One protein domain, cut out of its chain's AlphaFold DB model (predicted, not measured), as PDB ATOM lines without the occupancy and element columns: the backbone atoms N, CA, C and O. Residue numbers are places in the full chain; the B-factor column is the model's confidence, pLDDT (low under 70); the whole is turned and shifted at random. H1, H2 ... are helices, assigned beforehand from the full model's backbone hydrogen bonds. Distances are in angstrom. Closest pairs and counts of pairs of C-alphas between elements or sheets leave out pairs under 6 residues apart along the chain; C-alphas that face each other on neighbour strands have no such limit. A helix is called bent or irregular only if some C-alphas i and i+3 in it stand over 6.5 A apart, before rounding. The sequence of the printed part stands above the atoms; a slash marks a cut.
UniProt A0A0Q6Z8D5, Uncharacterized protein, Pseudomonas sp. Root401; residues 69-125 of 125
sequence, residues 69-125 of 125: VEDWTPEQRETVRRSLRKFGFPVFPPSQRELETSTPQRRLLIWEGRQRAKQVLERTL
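Overview. This is residues 69 to 125 of the 125 residues of an uncharacterized protein of Pseudomonas sp. Root401 (UniProt A0A0Q6Z8D5). A long helix, H3, sticks out as an arm with residues 113 to 125, while near its first residues the helix H1 lies across it. A short helix, H2, leads into that same end of H3 at a wide corner, and its residues 94 to 98 stick out away from the arm, which gives the model its length. The printed part has 57 residues with three named helices, in the order H1, H2, H3 along the chain, and no named strand; the class is all helix. The whole is loose, with a radius of gyration of the C-alphas of 13.7 A, and elongated, with spans of 45 by 25 by 20 A.

Along the chain. H3 is the longest helix, residues 104 to 124, and measures 31.0 A from first to last C-alpha; C-alpha 104 is at (-23.857, 43.007, -11.848) and C-alpha 124 at (-49.790, 59.847, -10.388). H1 is residues 74 to 87, beginning with C-alpha 74 at (-33.223, 40.209, -21.382), and measures 19.8 A. H2 is residues 94 to 102 and measures 14.8 A. It is irregular: C-alphas 95 and 98 are 8.1 A apart, against about 5 A in a regular helix, and its line is a rough one.

Arrangement. H3 touches H1 with residues 104 to 108 alone. The closest C-alphas of the two are those of Val 80 and Gln 105, 5.9 A apart. Their lines stand at a steep tilt of 67 degrees, only just short of about perpendicular, and they run opposite ways. H2 and H3 are close but not clearly touching, with 2 pairs of C-alphas within 8 A; the closest C-alphas, those of Thr 101 and Arg 107, are 6.9 A apart. H2 and H3 run the same way at a steep tilt of 50 degrees. H1 and H2 are apart. In H1 and H3 every O i to N i+4 pair is within hydrogen-bond range; in H2 0 of 5 are, while 4 of its 6 O i to N i+3 pairs are within range.

Size, cuts and confidence. The two C-alphas farthest apart are those of Ser 95 and Leu 125, at 44.8 A. Residues 93 to 98, of which 94 to 98 belong to H2, stand free, and so do residues 113 to 125, of which 113 to 124 belong to H3. Without these stretches, 38 residues span 27 by 19 by 13 A. The link from H2 to H3 is tight, with 1 residue, and the link from H1 to H2 is short, with 6 residues. The printed part has no cut and ends at residue 125, the chain's last residue. The mean pLDDT of the printed part is 88.0, and residue 125 is the one printed residue under 70.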
ATOM      1  N   VAL A  69     -26.927  48.451 -17.239       94.19
ATOM      2  CA  VAL A  69     -28.029  47.464 -17.255       94.19
ATOM      3  C   VAL A  69     -28.972  47.680 -18.441       94.19
ATOM      4  O   VAL A  69     -29.609  46.740 -18.929       94.19
ATOM      5  N   GLU A  70     -29.071  48.920 -18.906       94.31
ATOM      6  CA  GLU A  70     -29.797  49.343 -20.095       94.31
ATOM      7  C   GLU A  70     -29.327  48.599 -21.351       94.31
ATOM      8  O   GLU A  70     -30.173  48.202 -22.154       94.31
ATOM      9  N   ASP A  71     -28.027  48.313 -21.448       95.56
ATOM     10  CA  ASP A  71     -27.411  47.643 -22.598       95.56
ATOM     11  C   ASP A  71     -27.498  46.113 -22.513       95.56
ATOM     12  O   ASP A  71     -27.231  45.406 -23.485       95.56
ATOM     13  N   TRP A  72     -27.875  45.574 -21.351       95.81
ATOM     14  CA  TRP A  72     -27.970  44.130 -21.163       95.81
ATOM     15  C   TRP A  72     -29.153  43.533 -21.913       95.81
ATOM     16  O   TRP A  72     -30.274  44.058 -21.876       95.81
ATOM     17  N   THR A  73     -28.940  42.351 -22.490       96.06
ATOM     18  CA  THR A  73     -30.034  41.570 -23.070       96.06
ATOM     19  C   THR A  73     -31.009  41.105 -21.976       96.06
ATOM     20  O   THR A  73     -30.642  40.997 -20.794       96.06
ATOM     21  N   PRO A  74     -32.271  40.793 -22.326       94.94
ATOM     22  CA  PRO A  74     -33.223  40.209 -21.382       94.94
ATOM     23  C   PRO A  74     -32.684  38.954 -20.674       94.94
ATOM     24  O   PRO A  74     -32.904  38.776 -19.473       94.94
ATOM     25  N   GLU A  75     -31.928  38.120 -21.386       94.12
ATOM     26  CA  GLU A  75     -31.323  36.886 -20.881       94.12
ATOM     27  C   GLU A  75     -30.224  37.181 -19.859       94.12
ATOM     28  O   GLU A  75     -30.153  36.516 -18.823       94.12
ATOM     29  N   GLN A  76     -29.398  38.205 -20.097       94.81
ATOM     30  CA  GLN A  76     -28.380  38.648 -19.143       94.81
ATOM     31  C   GLN A  76     -29.030  39.162 -17.856       94.81
ATOM     32  O   GLN A  76     -28.660  38.734 -16.762       94.81
ATOM     33  N   ARG A  77     -30.068  40.006 -17.965       95.81
ATOM     34  CA  ARG A  77     -30.826  40.486 -16.795       95.81
ATOM     35  C   ARG A  77     -31.441  39.328 -16.009       95.81
ATOM     36  O   ARG A  77     -31.368  39.314 -14.782       95.81
ATOM     37  N   GLU A  78     -32.025  38.343 -16.690       94.75
ATOM     38  CA  GLU A  78     -32.595  37.168 -16.027       94.75
ATOM     39  C   GLU A  78     -31.522  36.273 -15.395       94.75
ATOM     40  O   GLU A  78     -31.721  35.776 -14.287       94.75
ATOM     41  N   THR A  79     -30.362  36.129 -16.031       93.56
ATOM     42  CA  THR A  79     -29.206  35.405 -15.479       93.56
ATOM     43  C   THR A  79     -28.736  36.036 -14.172       93.56
ATOM     44  O   THR A  79     -28.639  35.354 -13.148       93.56
ATOM     45  N   VAL A  80     -28.556  37.360 -14.154       93.75
ATOM     46  CA  VAL A  80     -28.198  38.102 -12.937       93.75
ATOM     47  C   VAL A  80     -29.298  37.974 -11.874       93.75
ATOM     48  O   VAL A  80     -28.998  37.737 -10.704       93.75
ATOM     49  N   ARG A  81     -30.584  38.038 -12.252       94.31
ATOM     50  CA  ARG A  81     -31.715  37.863 -11.321       94.31
ATOM     51  C   ARG A  81     -31.774  36.458 -10.718       94.31
ATOM     52  O   ARG A  81     -32.161  36.290  -9.560       94.31
ATOM     53  N   ARG A  82     -31.443  35.421 -11.491       90.62
ATOM     54  CA  ARG A  82     -31.326  34.043 -10.985       90.62
ATOM     55  C   ARG A  82     -30.167  33.927 -10.006       90.62
ATOM     56  O   ARG A  82     -30.387  33.432  -8.905       90.62
ATOM     57  N   SER A  83     -28.999  34.462 -10.355       89.75
ATOM     58  CA  SER A  83     -27.832  34.495  -9.470       89.75
ATOM     59  C   SER A  83     -28.142  35.186  -8.142       89.75
ATOM     60  O   SER A  83     -27.927  34.607  -7.081       89.75
ATOM     61  N   LEU A  84     -28.787  36.355  -8.183       89.06
ATOM     62  CA  LEU A  84     -29.192  37.098  -6.987       89.06
ATOM     63  C   LEU A  84     -30.148  36.292  -6.094       89.06
ATOM     64  O   LEU A  84     -30.042  36.329  -4.872       89.06
ATOM     65  N   ARG A  85     -31.062  35.517  -6.690       87.06
ATOM     66  CA  ARG A  85     -31.976  34.630  -5.951       87.06
ATOM     67  C   ARG A  85     -31.287  33.389  -5.375       87.06
ATOM     68  O   ARG A  85     -31.723  32.924  -4.324       87.06
ATOM     69  N   LYS A  86     -30.294  32.823  -6.069       85.94
ATOM     70  CA  LYS A  86     -29.581  31.601  -5.655       85.94
ATOM     71  C   LYS A  86     -28.503  31.893  -4.602       85.94
ATOM     72  O   LYS A  86     -28.410  31.167  -3.613       85.94
ATOM     73  N   PHE A  87     -27.724  32.951  -4.810       82.88
ATOM     74  CA  PHE A  87     -26.485  33.225  -4.075       82.88
ATOM     75  C   PHE A  87     -26.507  34.543  -3.291       82.88
ATOM     76  O   PHE A  87     -25.677  34.742  -2.409       82.88
ATOM     77  N   GLY A  88     -27.451  35.442  -3.574       84.50
ATOM     78  CA  GLY A  88     -27.477  36.770  -2.967       84.50
ATOM     79  C   GLY A  88     -26.417  37.698  -3.559       84.50
ATOM     80  O   GLY A  88     -26.201  37.720  -4.773       84.50
ATOM     81  N   PHE A  89     -25.789  38.499  -2.699       81.31
ATOM     82  CA  PHE A  89     -24.712  39.403  -3.092       81.31
ATOM     83  C   PHE A  89     -23.351  38.782  -2.797       81.31
ATOM     84  O   PHE A  89     -23.189  38.163  -1.741       81.31
ATOM     85  N   PRO A  90     -22.351  39.014  -3.661       77.31
ATOM     86  CA  PRO A  90     -20.974  38.742  -3.290       77.31
ATOM     87  C   PRO A  90     -20.598  39.579  -2.058       77.31
ATOM     88  O   PRO A  90     -20.941  40.760  -1.974       77.31
ATOM     89  N   VAL A  91     -19.911  38.961  -1.097       74.88
ATOM     90  CA  VAL A  91     -19.463  39.622   0.137       74.88
ATOM     91  C   VAL A  91     -18.002  40.014  -0.023       74.88
ATOM     92  O   VAL A  91     -17.140  39.148  -0.110       74.88
ATOM     93  N   PHE A  92     -17.713  41.309  -0.036       76.25
ATOM     94  CA  PHE A  92     -16.352  41.814  -0.201       76.25
ATOM     95  C   PHE A  92     -15.688  42.083   1.156       76.25
ATOM     96  O   PHE A  92     -16.374  42.320   2.158       76.25
ATOM     97  N   PRO A  93     -14.345  42.058   1.226       78.69
ATOM     98  CA  PRO A  93     -13.638  42.470   2.430       78.69
ATOM     99  C   PRO A  93     -13.836  43.974   2.632       78.69
ATOM    100  O   PRO A  93     -14.053  44.697   1.655       78.69
ATOM    101  N   PRO A  94     -13.664  44.494   3.862       84.31
ATOM    102  CA  PRO A  94     -13.703  45.934   4.108       84.31
ATOM    103  C   PRO A  94     -12.817  46.745   3.148       84.31
ATOM    104  O   PRO A  94     -13.229  47.811   2.705       84.31
ATOM    105  N   SER A  95     -11.650  46.207   2.774       86.25
ATOM    106  CA  SER A  95     -10.692  46.834   1.854       86.25
ATOM    107  C   SER A  95     -11.146  46.914   0.394       86.25
ATOM    108  O   SER A  95     -10.523  47.639  -0.369       86.25
ATOM    109  N   GLN A  96     -12.192  46.189  -0.013       83.06
ATOM    110  CA  GLN A  96     -12.695  46.194  -1.394       83.06
ATOM    111  C   GLN A  96     -14.209  46.445  -1.457       83.06
ATOM    112  O   GLN A  96     -14.857  46.104  -2.445       83.06
ATOM    113  N   ARG A  97     -14.798  47.047  -0.416       80.94
ATOM    114  CA  ARG A  97     -16.236  47.374  -0.384       80.94
ATOM    115  C   ARG A  97     -16.697  48.209  -1.574       80.94
ATOM    116  O   ARG A  97     -17.838  48.085  -1.999       80.94
ATOM    117  N   GLU A  98     -15.823  49.038  -2.132       83.31
ATOM    118  CA  GLU A  98     -16.102  49.809  -3.348       83.31
ATOM    119  C   GLU A  98     -16.544  48.929  -4.531       83.31
ATOM    120  O   GLU A  98     -17.435  49.318  -5.293       83.31
ATOM    121  N   LEU A  99     -16.028  47.696  -4.622       83.50
ATOM    122  CA  LEU A  99     -16.387  46.735  -5.665       83.50
ATOM    123  C   LEU A  99     -17.833  46.231  -5.545       83.50
ATOM    124  O   LEU A  99     -18.406  45.827  -6.556       83.50
ATOM    125  N   GLU A 100     -18.469  46.317  -4.368       79.94
ATOM    126  CA  GLU A 100     -19.876  45.915  -4.177       79.94
ATOM    127  C   GLU A 100     -20.805  46.644  -5.150       79.94
ATOM    128  O   GLU A 100     -21.708  46.043  -5.742       79.94
ATOM    129  N   THR A 101     -20.553  47.941  -5.351       78.94
ATOM    130  CA  THR A 101     -21.333  48.806  -6.250       78.94
ATOM    131  C   THR A 101     -21.154  48.448  -7.722       78.94
ATOM    132  O   THR A 101     -22.051  48.684  -8.530       78.94
ATOM    133  N   SER A 102     -20.033  47.805  -8.043       83.88
ATOM    134  CA  SER A 102     -19.646  47.390  -9.388       83.88
ATOM    135  C   SER A 102     -20.054  45.951  -9.708       83.88
ATOM    136  O   SER A 102     -19.748  45.448 -10.788       83.88
ATOM    137  N   THR A 103     -20.767  45.269  -8.809       89.81
ATOM    138  CA  THR A 103     -21.304  43.942  -9.119       89.81
ATOM    139  C   THR A 103     -22.509  44.035 -10.060       89.81
ATOM    140  O   THR A 103     -23.359  44.920  -9.893       89.81
ATOM    141  N   PRO A 104     -22.659  43.100 -11.015       92.31
ATOM    142  CA  PRO A 104     -23.857  43.007 -11.848       92.31
ATOM    143  C   PRO A 104     -25.146  42.925 -11.016       92.31
ATOM    144  O   PRO A 104     -26.137  43.587 -11.317       92.31
ATOM    145  N   GLN A 105     -25.119  42.179  -9.908       92.31
ATOM    146  CA  GLN A 105     -26.240  42.059  -8.974       92.31
ATOM    147  C   GLN A 105     -26.670  43.424  -8.418       92.31
ATOM    148  O   GLN A 105     -27.861  43.744  -8.400       92.31
ATOM    149  N   ARG A 106     -25.711  44.248  -7.975       90.88
ATOM    150  CA  ARG A 106     -26.000  45.572  -7.416       90.88
ATOM    151  C   ARG A 106     -26.485  46.547  -8.483       90.88
ATOM    152  O   ARG A 106     -27.464  47.251  -8.230       90.88
ATOM    153  N   ARG A 107     -25.863  46.546  -9.668       92.75
ATOM    154  CA  ARG A 107     -26.309  47.356 -10.813       92.75
ATOM    155  C   ARG A 107     -27.759  47.039 -11.186       92.75
ATOM    156  O   ARG A 107     -28.569  47.962 -11.281       92.75
ATOM    157  N   LEU A 108     -28.113  45.752 -11.296       94.88
ATOM    158  CA  LEU A 108     -29.474  45.325 -11.638       94.88
ATOM    159  C   LEU A 108     -30.515  45.866 -10.652       94.88
ATOM    160  O   LEU A 108     -31.534  46.399 -11.076       94.88
ATOM    161  N   LEU A 109     -30.269  45.764  -9.343       92.88
ATOM    162  CA  LEU A 109     -31.238  46.231  -8.345       92.88
ATOM    163  C   LEU A 109     -31.421  47.746  -8.344       92.88
ATOM    164  O   LEU A 109     -32.545  48.223  -8.184       92.88
ATOM    165  N   ILE A 110     -30.336  48.504  -8.525       92.75
ATOM    166  CA  ILE A 110     -30.416  49.963  -8.654       92.75
ATOM    167  C   ILE A 110     -31.276  50.316  -9.870       92.75
ATOM    168  O   ILE A 110     -32.177  51.151  -9.771       92.75
ATOM    169  N   TRP A 111     -31.037  49.647 -10.999       94.69
ATOM    170  CA  TRP A 111     -31.817  49.834 -12.215       94.69
ATOM    171  C   TRP A 111     -33.297  49.475 -12.019       94.69
ATOM    172  O   TRP A 111     -34.162  50.301 -12.305       94.69
ATOM    173  N   GLU A 112     -33.611  48.301 -11.459       94.31
ATOM    174  CA  GLU A 112     -34.995  47.880 -11.189       94.31
ATOM    175  C   GLU A 112     -35.721  48.866 -10.258       94.31
ATOM    176  O   GLU A 112     -36.894  49.179 -10.474       94.31
ATOM    177  N   GLY A 113     -35.021  49.407  -9.254       93.50
ATOM    178  CA  GLY A 113     -35.541  50.459  -8.380       93.50
ATOM    179  C   GLY A 113     -35.896  51.739  -9.143       93.50
ATOM    180  O   GLY A 113     -36.988  52.280  -8.960       93.50
ATOM    181  N   ARG A 114     -35.021  52.189 -10.053       94.19
ATOM    182  CA  ARG A 114     -35.274  53.360 -10.914       94.19
ATOM    183  C   ARG A 114     -36.480  53.151 -11.828       94.19
ATOM    184  O   ARG A 114     -37.301  54.056 -11.949       94.19
ATOM    185  N   GLN A 115     -36.620  51.972 -12.439       93.12
ATOM    186  CA  GLN A 115     -37.765  51.671 -13.312       93.12
ATOM    187  C   GLN A 115     -39.089  51.713 -12.546       93.12
ATOM    188  O   GLN A 115     -40.061  52.302 -13.017       93.12
ATOM    189  N   ARG A 116     -39.125  51.154 -11.331       91.94
ATOM    190  CA  ARG A 116     -40.322  51.202 -10.476       91.94
ATOM    191  C   ARG A 116     -40.685  52.630 -10.077       91.94
ATOM    192  O   ARG A 116     -41.858  52.981 -10.120       91.94
ATOM    193  N   ALA A 117     -39.700  53.457  -9.725       91.75
ATOM    194  CA  ALA A 117     -39.940  54.854  -9.369       91.75
ATOM    195  C   ALA A 117     -40.556  55.653 -10.532       91.75
ATOM    196  O   ALA A 117     -41.514  56.393 -10.319       91.75
ATOM    197  N   LYS A 118     -40.063  55.453 -11.765       91.25
ATOM    198  CA  LYS A 118     -40.630  56.077 -12.975       91.25
ATOM    199  C   LYS A 118     -42.094  55.686 -13.194       91.25
ATOM    200  O   LYS A 118     -42.936  56.560 -13.353       91.25
ATOM    201  N   GLN A 119     -42.411  54.394 -13.093       88.88
ATOM    202  CA  GLN A 119     -43.782  53.896 -13.260       88.88
ATOM    203  C   GLN A 119     -44.763  54.457 -12.221       88.88
ATOM    204  O   GLN A 119     -45.934  54.658 -12.526       88.88
ATOM    205  N   VAL A 120     -44.315  54.684 -10.982       88.88
ATOM    206  CA  VAL A 120     -45.154  55.298  -9.939       88.88
ATOM    207  C   VAL A 120     -45.438  56.765 -10.265       88.88
ATOM    208  O   VAL A 120     -46.579  57.204 -10.134       88.88
ATOM    209  N   LEU A 121     -44.428  57.504 -10.728       85.75
ATOM    210  CA  LEU A 121     -44.580  58.905 -11.119       85.75
ATOM    211  C   LEU A 121     -45.576  59.060 -12.281       85.75
ATOM    212  O   LEU A 121     -46.483  59.878 -12.200       85.75
ATOM    213  N   GLU A 122     -45.458  58.219 -13.311       83.81
ATOM    214  CA  GLU A 122     -46.329  58.230 -14.499       83.81
ATOM    215  C   GLU A 122     -47.789  57.862 -14.203       83.81
ATOM    216  O   GLU A 122     -48.675  58.233 -14.959       83.81
ATOM    217  N   ARG A 123     -48.059  57.133 -13.114       77.50
ATOM    218  CA  ARG A 123     -49.425  56.782 -12.684       77.50
ATOM    219  C   ARG A 123     -50.090  57.843 -11.809       77.50
ATOM    220  O   ARG A 123     -51.276  57.716 -11.519       77.50
ATOM    221  N   THR A 124     -49.317  58.806 -11.315       72.69
ATOM    222  CA  THR A 124     -49.790  59.847 -10.388       72.69
ATOM    223  C   THR A 124     -50.040  61.181 -11.109       72.69
ATOM    224  O   THR A 124     -50.615  62.092 -10.517       72.69
ATOM    225  N   LEU A 125     -49.614  61.287 -12.372       59.00
ATOM    226  CA  LEU A 125     -49.877  62.396 -13.295       59.00
ATOM    227  C   LEU A 125     -51.034  62.032 -14.232       59.00
ATOM    228  O   LEU A 125     -51.799  62.958 -14.577       59.00
TER     229      LEU A 125